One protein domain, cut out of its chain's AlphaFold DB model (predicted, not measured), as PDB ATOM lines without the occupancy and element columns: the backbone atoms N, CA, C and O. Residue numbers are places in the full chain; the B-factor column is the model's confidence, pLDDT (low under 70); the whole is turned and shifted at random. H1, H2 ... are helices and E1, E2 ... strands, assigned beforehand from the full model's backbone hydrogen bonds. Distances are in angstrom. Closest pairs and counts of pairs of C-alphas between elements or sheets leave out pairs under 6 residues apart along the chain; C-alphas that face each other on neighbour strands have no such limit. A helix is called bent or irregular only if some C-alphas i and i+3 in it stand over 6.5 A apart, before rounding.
ATOM      1  N   ILE A 152     113.913 155.810 112.871       96.94
ATOM      2  CA  ILE A 152     112.964 155.228 113.820       96.94
ATOM      3  C   ILE A 152     111.737 156.125 113.873       96.94
ATOM      4  O   ILE A 152     111.799 157.272 114.321       96.94
ATOM      5  N   VAL A 153     110.622 155.578 113.414       96.88
ATOM      6  CA  VAL A 153     109.348 156.272 113.271       96.88
ATOM      7  C   VAL A 153     108.420 155.881 114.401       96.88
ATOM      8  O   VAL A 153     108.275 154.696 114.693       96.88
ATOM      9  N   ARG A 154     107.727 156.863 114.978       98.00
ATOM     10  CA  ARG A 154     106.513 156.626 115.760       98.00
ATOM     11  C   ARG A 154     105.302 156.968 114.899       98.00
ATOM     12  O   ARG A 154     105.287 158.030 114.281       98.00
ATOM     13  N   PHE A 155     104.314 156.080 114.826       98.06
ATOM     14  CA  PHE A 155     103.165 156.243 113.931       98.06
ATOM     15  C   PHE A 155     101.865 155.653 114.508       98.06
ATOM     16  O   PHE A 155     101.896 154.854 115.443       98.06
ATOM     17  N   ASP A 156     100.725 156.080 113.960       96.25
ATOM     18  CA  ASP A 156      99.359 155.652 114.295       96.25
ATOM     19  C   ASP A 156      99.074 155.644 115.811       96.25
ATOM     20  O   ASP A 156      99.180 156.690 116.462       96.25
ATOM     21  N   ASP A 157      98.692 154.491 116.365       91.81
ATOM     22  CA  ASP A 157      98.382 154.246 117.776       91.81
ATOM     23  C   ASP A 157      99.651 153.899 118.576       91.81
ATOM     24  O   ASP A 157      99.765 152.831 119.174       91.81
ATOM     25  N   ASP A 158     100.635 154.804 118.547       90.81
ATOM     26  CA  ASP A 158     101.921 154.684 119.256       90.81
ATOM     27  C   ASP A 158     102.776 153.467 118.867       90.81
ATOM     28  O   ASP A 158     103.597 152.975 119.647       90.81
ATOM     29  N   ARG A 159     102.642 153.025 117.615       95.06
ATOM     30  CA  ARG A 159     103.493 151.994 117.015       95.06
ATOM     31  C   ARG A 159     104.871 152.554 116.690       95.06
ATOM     32  O   ARG A 159     105.027 153.752 116.440       95.06
ATOM     33  N   LEU A 160     105.865 151.671 116.659       96.38
ATOM     34  CA  LEU A 160     107.233 151.985 116.261       96.38
ATOM     35  C   LEU A 160     107.625 151.214 115.014       96.38
ATOM     36  O   LEU A 160     107.404 150.011 114.917       96.38
ATOM     37  N   GLY A 161     108.246 151.912 114.073       94.69
ATOM     38  CA  GLY A 161     108.693 151.340 112.818       94.69
ATOM     39  C   GLY A 161     110.074 151.817 112.405       94.69
ATOM     40  O   GLY A 161     110.606 152.789 112.942       94.69
ATOM     41  N   LEU A 162     110.648 151.123 111.430       94.19
ATOM     42  CA  LEU A 162     111.852 151.547 110.727       94.19
ATOM     43  C   LEU A 162     111.442 152.103 109.359       94.19
ATOM     44  O   LEU A 162     110.824 151.379 108.576       94.19
ATOM     45  N   GLU A 163     111.755 153.370 109.082       93.00
ATOM     46  CA  GLU A 163     111.540 153.957 107.755       93.00
ATOM     47  C   GLU A 163     112.658 153.561 106.808       93.00
ATOM     48  O   GLU A 163     113.844 153.655 107.141       93.00
ATOM     49  N   ARG A 164     112.260 153.146 105.610       84.25
ATOM     50  CA  ARG A 164     113.159 152.914 104.495       84.25
ATOM     51  C   ARG A 164     112.418 153.091 103.181       84.25
ATOM     52  O   ARG A 164     111.412 152.429 102.942       84.25
ATOM     53  N   ASP A 165     112.966 153.931 102.309       84.06
ATOM     54  CA  ASP A 165     112.511 154.110 100.929       84.06
ATOM     55  C   ASP A 165     110.996 154.399 100.813       84.06
ATOM     56  O   ASP A 165     110.313 153.889  99.924       84.06
ATOM     57  N   GLY A 166     110.456 155.216 101.728       88.62
ATOM     58  CA  GLY A 166     109.037 155.582 101.754       88.62
ATOM     59  C   GLY A 166     108.126 154.489 102.314       88.62
ATOM     60  O   GLY A 166     106.918 154.513 102.075       88.62
ATOM     61  N   ARG A 167     108.686 153.523 103.047       90.38
ATOM     62  CA  ARG A 167     107.953 152.444 103.711       90.38
ATOM     63  C   ARG A 167     108.325 152.356 105.181       90.38
ATOM     64  O   ARG A 167     109.466 152.604 105.553       90.38
ATOM     65  N   VAL A 168     107.361 151.970 106.011       93.06
ATOM     66  CA  VAL A 168     107.534 151.808 107.457       93.06
ATOM     67  C   VAL A 168     107.368 150.339 107.816       93.06
ATOM     68  O   VAL A 168     106.267 149.784 107.764       93.06
ATOM     69  N   LEU A 169     108.474 149.692 108.177       92.50
ATOM     70  CA  LEU A 169     108.459 148.341 108.723       92.50
ATOM     71  C   LEU A 169     108.060 148.416 110.195       92.50
ATOM     72  O   LEU A 169     108.840 148.906 111.006       92.50
ATOM     73  N   ASP A 170     106.863 147.944 110.544       91.44
ATOM     74  CA  ASP A 170     106.428 147.913 111.941       91.44
ATOM     75  C   ASP A 170     107.267 146.919 112.759       91.44
ATOM     76  O   ASP A 170     107.295 145.721 112.474       91.44
ATOM     77  N   VAL A 171     107.919 147.426 113.801       89.94
ATOM     78  CA  VAL A 171     108.739 146.660 114.746       89.94
ATOM     79  C   VAL A 171     108.159 146.676 116.162       89.94
ATOM     80  O   VAL A 171     108.799 146.187 117.091       89.94
ATOM     81  N   THR A 172     106.944 147.199 116.346       85.44
ATOM     82  CA  THR A 172     106.293 147.349 117.657       85.44
ATOM     83  C   THR A 172     106.305 146.043 118.433       85.44
ATOM     84  O   THR A 172     106.739 146.017 119.577       85.44
ATOM     85  N   TYR A 173     105.904 144.944 117.792       78.00
ATOM     86  CA  TYR A 173     105.854 143.628 118.426       78.00
ATOM     87  C   TYR A 173     107.229 143.117 118.872       78.00
ATOM     88  O   TYR A 173     107.378 142.573 119.966       78.00
ATOM     89  N   LEU A 174     108.256 143.308 118.037       80.25
ATOM     90  CA  LEU A 174     109.629 142.946 118.384       80.25
ATOM     91  C   LEU A 174     110.071 143.708 119.638       80.25
ATOM     92  O   LEU A 174     110.658 143.125 120.546       80.25
ATOM     93  N   LEU A 175     109.760 145.002 119.701       80.94
ATOM     94  CA  LEU A 175     110.139 145.856 120.819       80.94
ATOM     95  C   LEU A 175     109.355 145.523 122.088       80.94
ATOM     96  O   LEU A 175     109.970 145.360 123.135       80.94
ATOM     97  N   THR A 176     108.035 145.346 122.018       82.19
ATOM     98  CA  THR A 176     107.213 145.016 123.197       82.19
ATOM     99  C   THR A 176     107.476 143.614 123.744       82.19
ATOM    100  O   THR A 176     107.274 143.383 124.932       82.19
ATOM    101  N   SER A 177     107.955 142.684 122.912       76.56
ATOM    102  CA  SER A 177     108.377 141.345 123.354       76.56
ATOM    103  C   SER A 177     109.816 141.292 123.879       76.56
ATOM    104  O   SER A 177     110.147 140.395 124.654       76.56
ATOM    105  N   SER A 178     110.671 142.240 123.477       74.81
ATOM    106  CA  SER A 178     112.095 142.264 123.850       74.81
ATOM    107  C   SER A 178     112.419 143.227 124.990       74.81
ATOM    108  O   SER A 178     113.431 143.050 125.666       74.81
ATOM    109  N   LEU A 179     111.589 144.248 125.197       75.88
ATOM    110  CA  LEU A 179     111.777 145.274 126.216       75.88
ATOM    111  C   LEU A 179     110.827 145.038 127.383       75.88
ATOM    112  O   LEU A 179     109.652 144.723 127.204       75.88
ATOM    113  N   ALA A 180     111.338 145.222 128.599       71.50
ATOM    114  CA  ALA A 180     110.499 145.145 129.781       71.50
ATOM    115  C   ALA A 180     109.484 146.306 129.782       71.50
ATOM    116  O   ALA A 180     109.858 147.445 129.479       71.50
ATOM    117  N   PRO A 181     108.216 146.060 130.160       74.38
ATOM    118  CA  PRO A 181     107.281 147.146 130.398       74.38
ATOM    119  C   PRO A 181     107.807 148.022 131.538       74.38
ATOM    120  O   PRO A 181     108.335 147.529 132.538       74.38
ATOM    121  N   GLY A 182     107.656 149.332 131.387       76.62
ATOM    122  CA  GLY A 182     108.194 150.312 132.318       76.62
ATOM    123  C   GLY A 182     107.318 151.557 132.411       76.62
ATOM    124  O   GLY A 182     106.306 151.659 131.721       76.62
ATOM    125  N   PRO A 183     107.697 152.517 133.269       83.44
ATOM    126  CA  PRO A 183     106.939 153.751 133.469       83.44
ATOM    127  C   PRO A 183     107.073 154.752 132.308       83.44
ATOM    128  O   PRO A 183     106.484 155.827 132.373       83.44
ATOM    129  N   TYR A 184     107.878 154.440 131.293       88.38
ATOM    130  CA  TYR A 184     108.184 155.319 130.168       88.38
ATOM    131  C   TYR A 184     107.575 154.787 128.873       88.38
ATOM    132  O   TYR A 184     107.220 153.609 128.782       88.38
ATOM    133  N   SER A 185     107.480 155.650 127.862       93.25
ATOM    134  CA  SER A 185     107.046 155.241 126.528       93.25
ATOM    135  C   SER A 185     107.939 154.144 125.942       93.25
ATOM    136  O   SER A 185     109.124 154.028 126.272       93.25
ATOM    137  N   LEU A 186     107.393 153.379 124.989       93.25
ATOM    138  CA  LEU A 186     108.160 152.370 124.257       93.25
ATOM    139  C   LEU A 186     109.386 152.981 123.554       93.25
ATOM    140  O   LEU A 186     110.421 152.326 123.474       93.25
ATOM    141  N   VAL A 187     109.302 154.246 123.118       95.56
ATOM    142  CA  VAL A 187     110.440 154.996 122.563       95.56
ATOM    143  C   VAL A 187     111.547 155.146 123.599       95.56
ATOM    144  O   VAL A 187     112.702 154.861 123.306       95.56
ATOM    145  N   ARG A 188     111.233 155.585 124.821       93.69
ATOM    146  CA  ARG A 188     112.260 155.770 125.855       93.69
ATOM    147  C   ARG A 188     112.849 154.449 126.335       93.69
ATOM    148  O   ARG A 188     114.053 154.400 126.597       93.69
ATOM    149  N   SER A 189     112.053 153.380 126.383       92.88
ATOM    150  CA  SER A 189     112.567 152.025 126.614       92.88
ATOM    151  C   SER A 189     113.512 151.591 125.489       92.88
ATOM    152  O   SER A 189     114.619 151.138 125.765       92.88
ATOM    153  N   LEU A 190     113.132 151.815 124.225       93.38
ATOM    154  CA  LEU A 190     113.981 151.560 123.057       93.38
ATOM    155  C   LEU A 190     115.301 152.332 123.136       93.38
ATOM    156  O   LEU A 190     116.348 151.746 122.900       93.38
ATOM    157  N   ILE A 191     115.263 153.622 123.474       93.81
ATOM    158  CA  ILE A 191     116.462 154.460 123.602       93.81
ATOM    159  C   ILE A 191     117.386 153.920 124.703       93.81
ATOM    160  O   ILE A 191     118.594 153.811 124.498       93.81
ATOM    161  N   THR A 192     116.819 153.578 125.863       89.00
ATOM    162  CA  THR A 192     117.582 153.134 127.039       89.00
ATOM    163  C   THR A 192     118.252 151.781 126.804       89.00
ATOM    164  O   THR A 192     119.432 151.615 127.108       89.00
ATOM    165  N   ASP A 193     117.523 150.842 126.204       84.75
ATOM    166  CA  ASP A 193     117.969 149.466 125.980       84.75
ATOM    167  C   ASP A 193     118.322 149.201 124.510       84.75
ATOM    168  O   ASP A 193     118.286 148.063 124.033       84.75
ATOM    169  N   PHE A 194     118.706 150.244 123.766       86.31
ATOM    170  CA  PHE A 194     118.924 150.142 122.322       86.31
ATOM    171  C   PHE A 194     119.962 149.087 121.959       86.31
ATOM    172  O   PHE A 194     119.777 148.342 121.007       86.31
ATOM    173  N   ALA A 195     121.027 148.957 122.751       75.88
ATOM    174  CA  ALA A 195     122.065 147.952 122.528       75.88
ATOM    175  C   ALA A 195     121.528 146.506 122.543       75.88
ATOM    176  O   ALA A 195     122.116 145.633 121.905       75.88
ATOM    177  N   VAL A 196     120.420 146.251 123.249       77.69
ATOM    178  CA  VAL A 196     119.775 144.932 123.325       77.69
ATOM    179  C   VAL A 196     118.968 144.649 122.061       77.69
ATOM    180  O   VAL A 196     119.068 143.563 121.492       77.69
ATOM    181  N   VAL A 197     118.172 145.622 121.613       80.50
ATOM    182  CA  VAL A 197     117.221 145.431 120.506       80.50
ATOM    183  C   VAL A 197     117.794 145.779 119.139       80.50
ATOM    184  O   VAL A 197     117.311 145.265 118.136       80.50
ATOM    185  N   ARG A 198     118.852 146.590 119.075       81.88
ATOM    186  CA  ARG A 198     119.489 147.018 117.826       81.88
ATOM    187  C   ARG A 198     119.878 145.842 116.922       81.88
ATOM    188  O   ARG A 198     119.466 145.878 115.768       81.88
ATOM    189  N   PRO A 199     120.559 144.773 117.388       75.38
ATOM    190  CA  PRO A 199     120.871 143.636 116.520       75.38
ATOM    191  C   PRO A 199     119.618 142.955 115.956       75.38
ATOM    192  O   PRO A 199     119.617 142.503 114.819       75.38
ATOM    193  N   LEU A 200     118.529 142.912 116.733       80.88
ATOM    194  CA  LEU A 200     117.261 142.326 116.296       80.88
ATOM    195  C   LEU A 200     116.580 143.192 115.229       80.88
ATOM    196  O   LEU A 200     116.016 142.662 114.277       80.88
ATOM    197  N   LEU A 201     116.647 144.517 115.385       83.94
ATOM    198  CA  LEU A 201     116.159 145.481 114.399       83.94
ATOM    199  C   LEU A 201     116.973 145.409 113.098       83.94
ATOM    200  O   LEU A 201     116.389 145.440 112.019       83.94
ATOM    201  N   GLU A 202     118.299 145.281 113.196       79.19
ATOM    202  CA  GLU A 202     119.195 145.109 112.045       79.19
ATOM    203  C   GLU A 202     118.906 143.804 111.296       79.19
ATOM    204  O   GLU A 202     118.761 143.829 110.074       79.19
ATOM    205  N   ASP A 203     118.776 142.682 112.012       75.94
ATOM    206  CA  ASP A 203     118.453 141.380 111.421       75.94
ATOM    207  C   ASP A 203     117.089 141.427 110.708       75.94
ATOM    208  O   ASP A 203     116.998 141.098 109.524       75.94
ATOM    209  N   LEU A 204     116.050 141.935 111.384       76.81
ATOM    210  CA  LEU A 204     114.705 142.061 110.814       76.81
ATOM    211  C   LEU A 204     114.686 142.980 109.580       76.81
ATOM    212  O   LEU A 204     114.047 142.663 108.579       76.81
ATOM    213  N   SER A 205     115.398 144.109 109.630       74.56
ATOM    214  CA  SER A 205     115.501 145.040 108.500       74.56
ATOM    215  C   SER A 205     116.256 144.434 107.310       74.56
ATOM    216  O   SER A 205     115.904 144.694 106.160       74.56
ATOM    217  N   ALA A 206     117.281 143.614 107.564       70.38
ATOM    218  CA  ALA A 206     118.055 142.948 106.520       70.38
ATOM    219  C   ALA A 206     117.281 141.808 105.833       70.38
ATOM    220  O   ALA A 206     117.497 141.551 104.648       70.38
ATOM    221  N   GLU A 207     116.401 141.127 106.567       70.25
ATOM    222  CA  GLU A 207     115.539 140.054 106.054       70.25
ATOM    223  C   GLU A 207     114.285 140.591 105.346       70.25
ATOM    224  O   GLU A 207     113.707 139.915 104.489       70.25
ATOM    225  N   ALA A 208     113.875 141.821 105.663       67.50
ATOM    226  CA  ALA A 208     112.742 142.480 105.035       67.50
ATOM    227  C   ALA A 208     112.997 142.747 103.541       67.50
ATOM    228  O   ALA A 208     113.956 143.410 103.139       67.50
ATOM    229  N   GLY A 209     112.096 142.249 102.691       62.06
ATOM    230  CA  GLY A 209     112.105 142.564 101.263       62.06
ATOM    231  C   GLY A 209     111.824 144.053 100.992       62.06
ATOM    232  O   GLY A 209     111.248 144.739 101.832       62.06
ATOM    233  N   PRO A 210     112.141 144.561  99.788       62.03
ATOM    234  CA  PRO A 210     111.992 145.983  99.439       62.03
ATOM    235  C   PRO A 210     110.542 146.496  99.481       62.03
ATOM    236  O   PRO A 210     110.308 147.697  99.518       62.03
ATOM    237  N   SER A 211     109.557 145.595  99.461       68.88
ATOM    238  CA  SER A 211     108.129 145.910  99.564       68.88
ATOM    239  C   SER A 211     107.539 145.608 100.943       68.88
ATOM    240  O   SER A 211     106.318 145.560 101.076       68.88
ATOM    241  N   ALA A 212     108.365 145.322 101.951       74.06
ATOM    242  CA  ALA A 212     107.892 145.102 103.312       74.06
ATOM    243  C   ALA A 212     107.411 146.419 103.947       74.06
ATOM    244  O   ALA A 212     107.813 147.509 103.537       74.06
ATOM    245  N   GLY A 213     106.539 146.314 104.948       85.50
ATOM    246  CA  GLY A 213     106.004 147.469 105.669       85.50
ATOM    247  C   GLY A 213     104.821 148.163 104.990       85.50
ATOM    248  O   GLY A 213     104.351 147.761 103.923       85.50
ATOM    249  N   LEU A 214     104.335 149.204 105.654       88.69
ATOM    250  CA  LEU A 214     103.254 150.081 105.196       88.69
ATOM    251  C   LEU A 214     103.833 151.201 104.327       88.69
ATOM    252  O   LEU A 214     104.997 151.559 104.513       88.69
ATOM    253  N   ALA A 215     103.063 151.752 103.386       91.81
ATOM    254  CA  ALA A 215     103.513 152.953 102.688       91.81
ATOM    255  C   ALA A 215     103.525 154.146 103.662       91.81
ATOM    256  O   ALA A 215     102.679 154.249 104.549       91.81
ATOM    257  N   LEU A 216     104.515 155.031 103.539       92.56
ATOM    258  CA  LEU A 216     104.693 156.143 104.475       92.56
ATOM    259  C   LEU A 216     103.515 157.135 104.456       92.56
ATOM    260  O   LEU A 216     103.227 157.761 105.470       92.56
TER     261      LEU A 216
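This is residues 152 to 216 of the 454 residues of the protein "2-keto-4-pentenoate hydratase/2-oxohepta-3-ene-1,7-dioic acid hydratase in catechol pathway" of Streptomyces sp. BK561 (UniProt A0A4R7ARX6). A small twisted sheet of three strands, E1, E2 and E3, has two short helices, H1 and H2, at the end where E2 begins and E3 ends, while the longer helix H3 runs back alongside the sheet. After H3 the last stretch folds back to the sheet, where residues 214 to 215 pair with E3. The printed part has 65 residues with three named strands followed by three named helices, E1 E2 E3 H1 H2 H3, and its class is mixed, helices and strands. The sheet runs E1 E2 E3, all antiparallel. The whole is compact, with a radius of gyration of the C-alphas of 11.5 A and spans of 34 by 24 by 15 A.

Find C-alpha 152 at (112.964, 155.228, 113.820); there E1 begins, residues 152 to 155, 9.9 A long. Next come E2, residues 159 to 164, 15.8 A long, and E3, residues 167 to 170, 9.5 A. H1 follows, residues 172 to 178, 9.9 A, and then H2, residues 186 to 192, 9.9 A. H3 starts from C-alpha 194 at (118.924, 150.142, 122.322) and ends at C-alpha 207 at (115.539, 140.054, 106.054), 19.4 A away. H3 is irregular, with C-alphas 196 and 199 7.0 A apart.

Begin with the sheet, a meander, each strand the antiparallel neighbour of the one before. E1 and E2 form a hairpin; look for N 153 and O 161, 2.8 A apart, within hydrogen-bond range. E2 and E3 form another, with N 164 and O 167 within hydrogen-bond range at 2.8 A. The sheet is only just strongly twisted, its C-alphas lying up to 4.3 A off its best plane. Residues 167 to 168 of E3 pair antiparallel with residues 214 to 215. Each helix is on the sheet but only grazes it: H1 with residues 172 to 176, H2 with 186 to 190 and H3 with 201 to 205. The closest C-alphas of E2 and H1, those of Leu 160 and Thr 172, are 4.9 A apart. H1 and H2 only just touch, with 3 pairs of C-alphas within 8 A, the closest being those of Leu 175 and Leu 190 at 7.2 A; they run the same way at a steep tilt of 48 degrees. H1 and H3 also only just touch, with 3 such pairs and through residues 197 to 200 of H3 alone; the closest C-alphas, those of Ser 178 and Val 197, are 6.9 A apart. Every O i to N i+4 pair is within hydrogen-bond range in H1 and H2, and 8 of 10 are in H3.

Look to Pro 183 and Pro 210 for the two C-alphas farthest apart, 35.3 A. The printed part has no cut, and no link between named elements is long. The mean pLDDT of the printed part is 84.6; residues 208 to 211 are under 70.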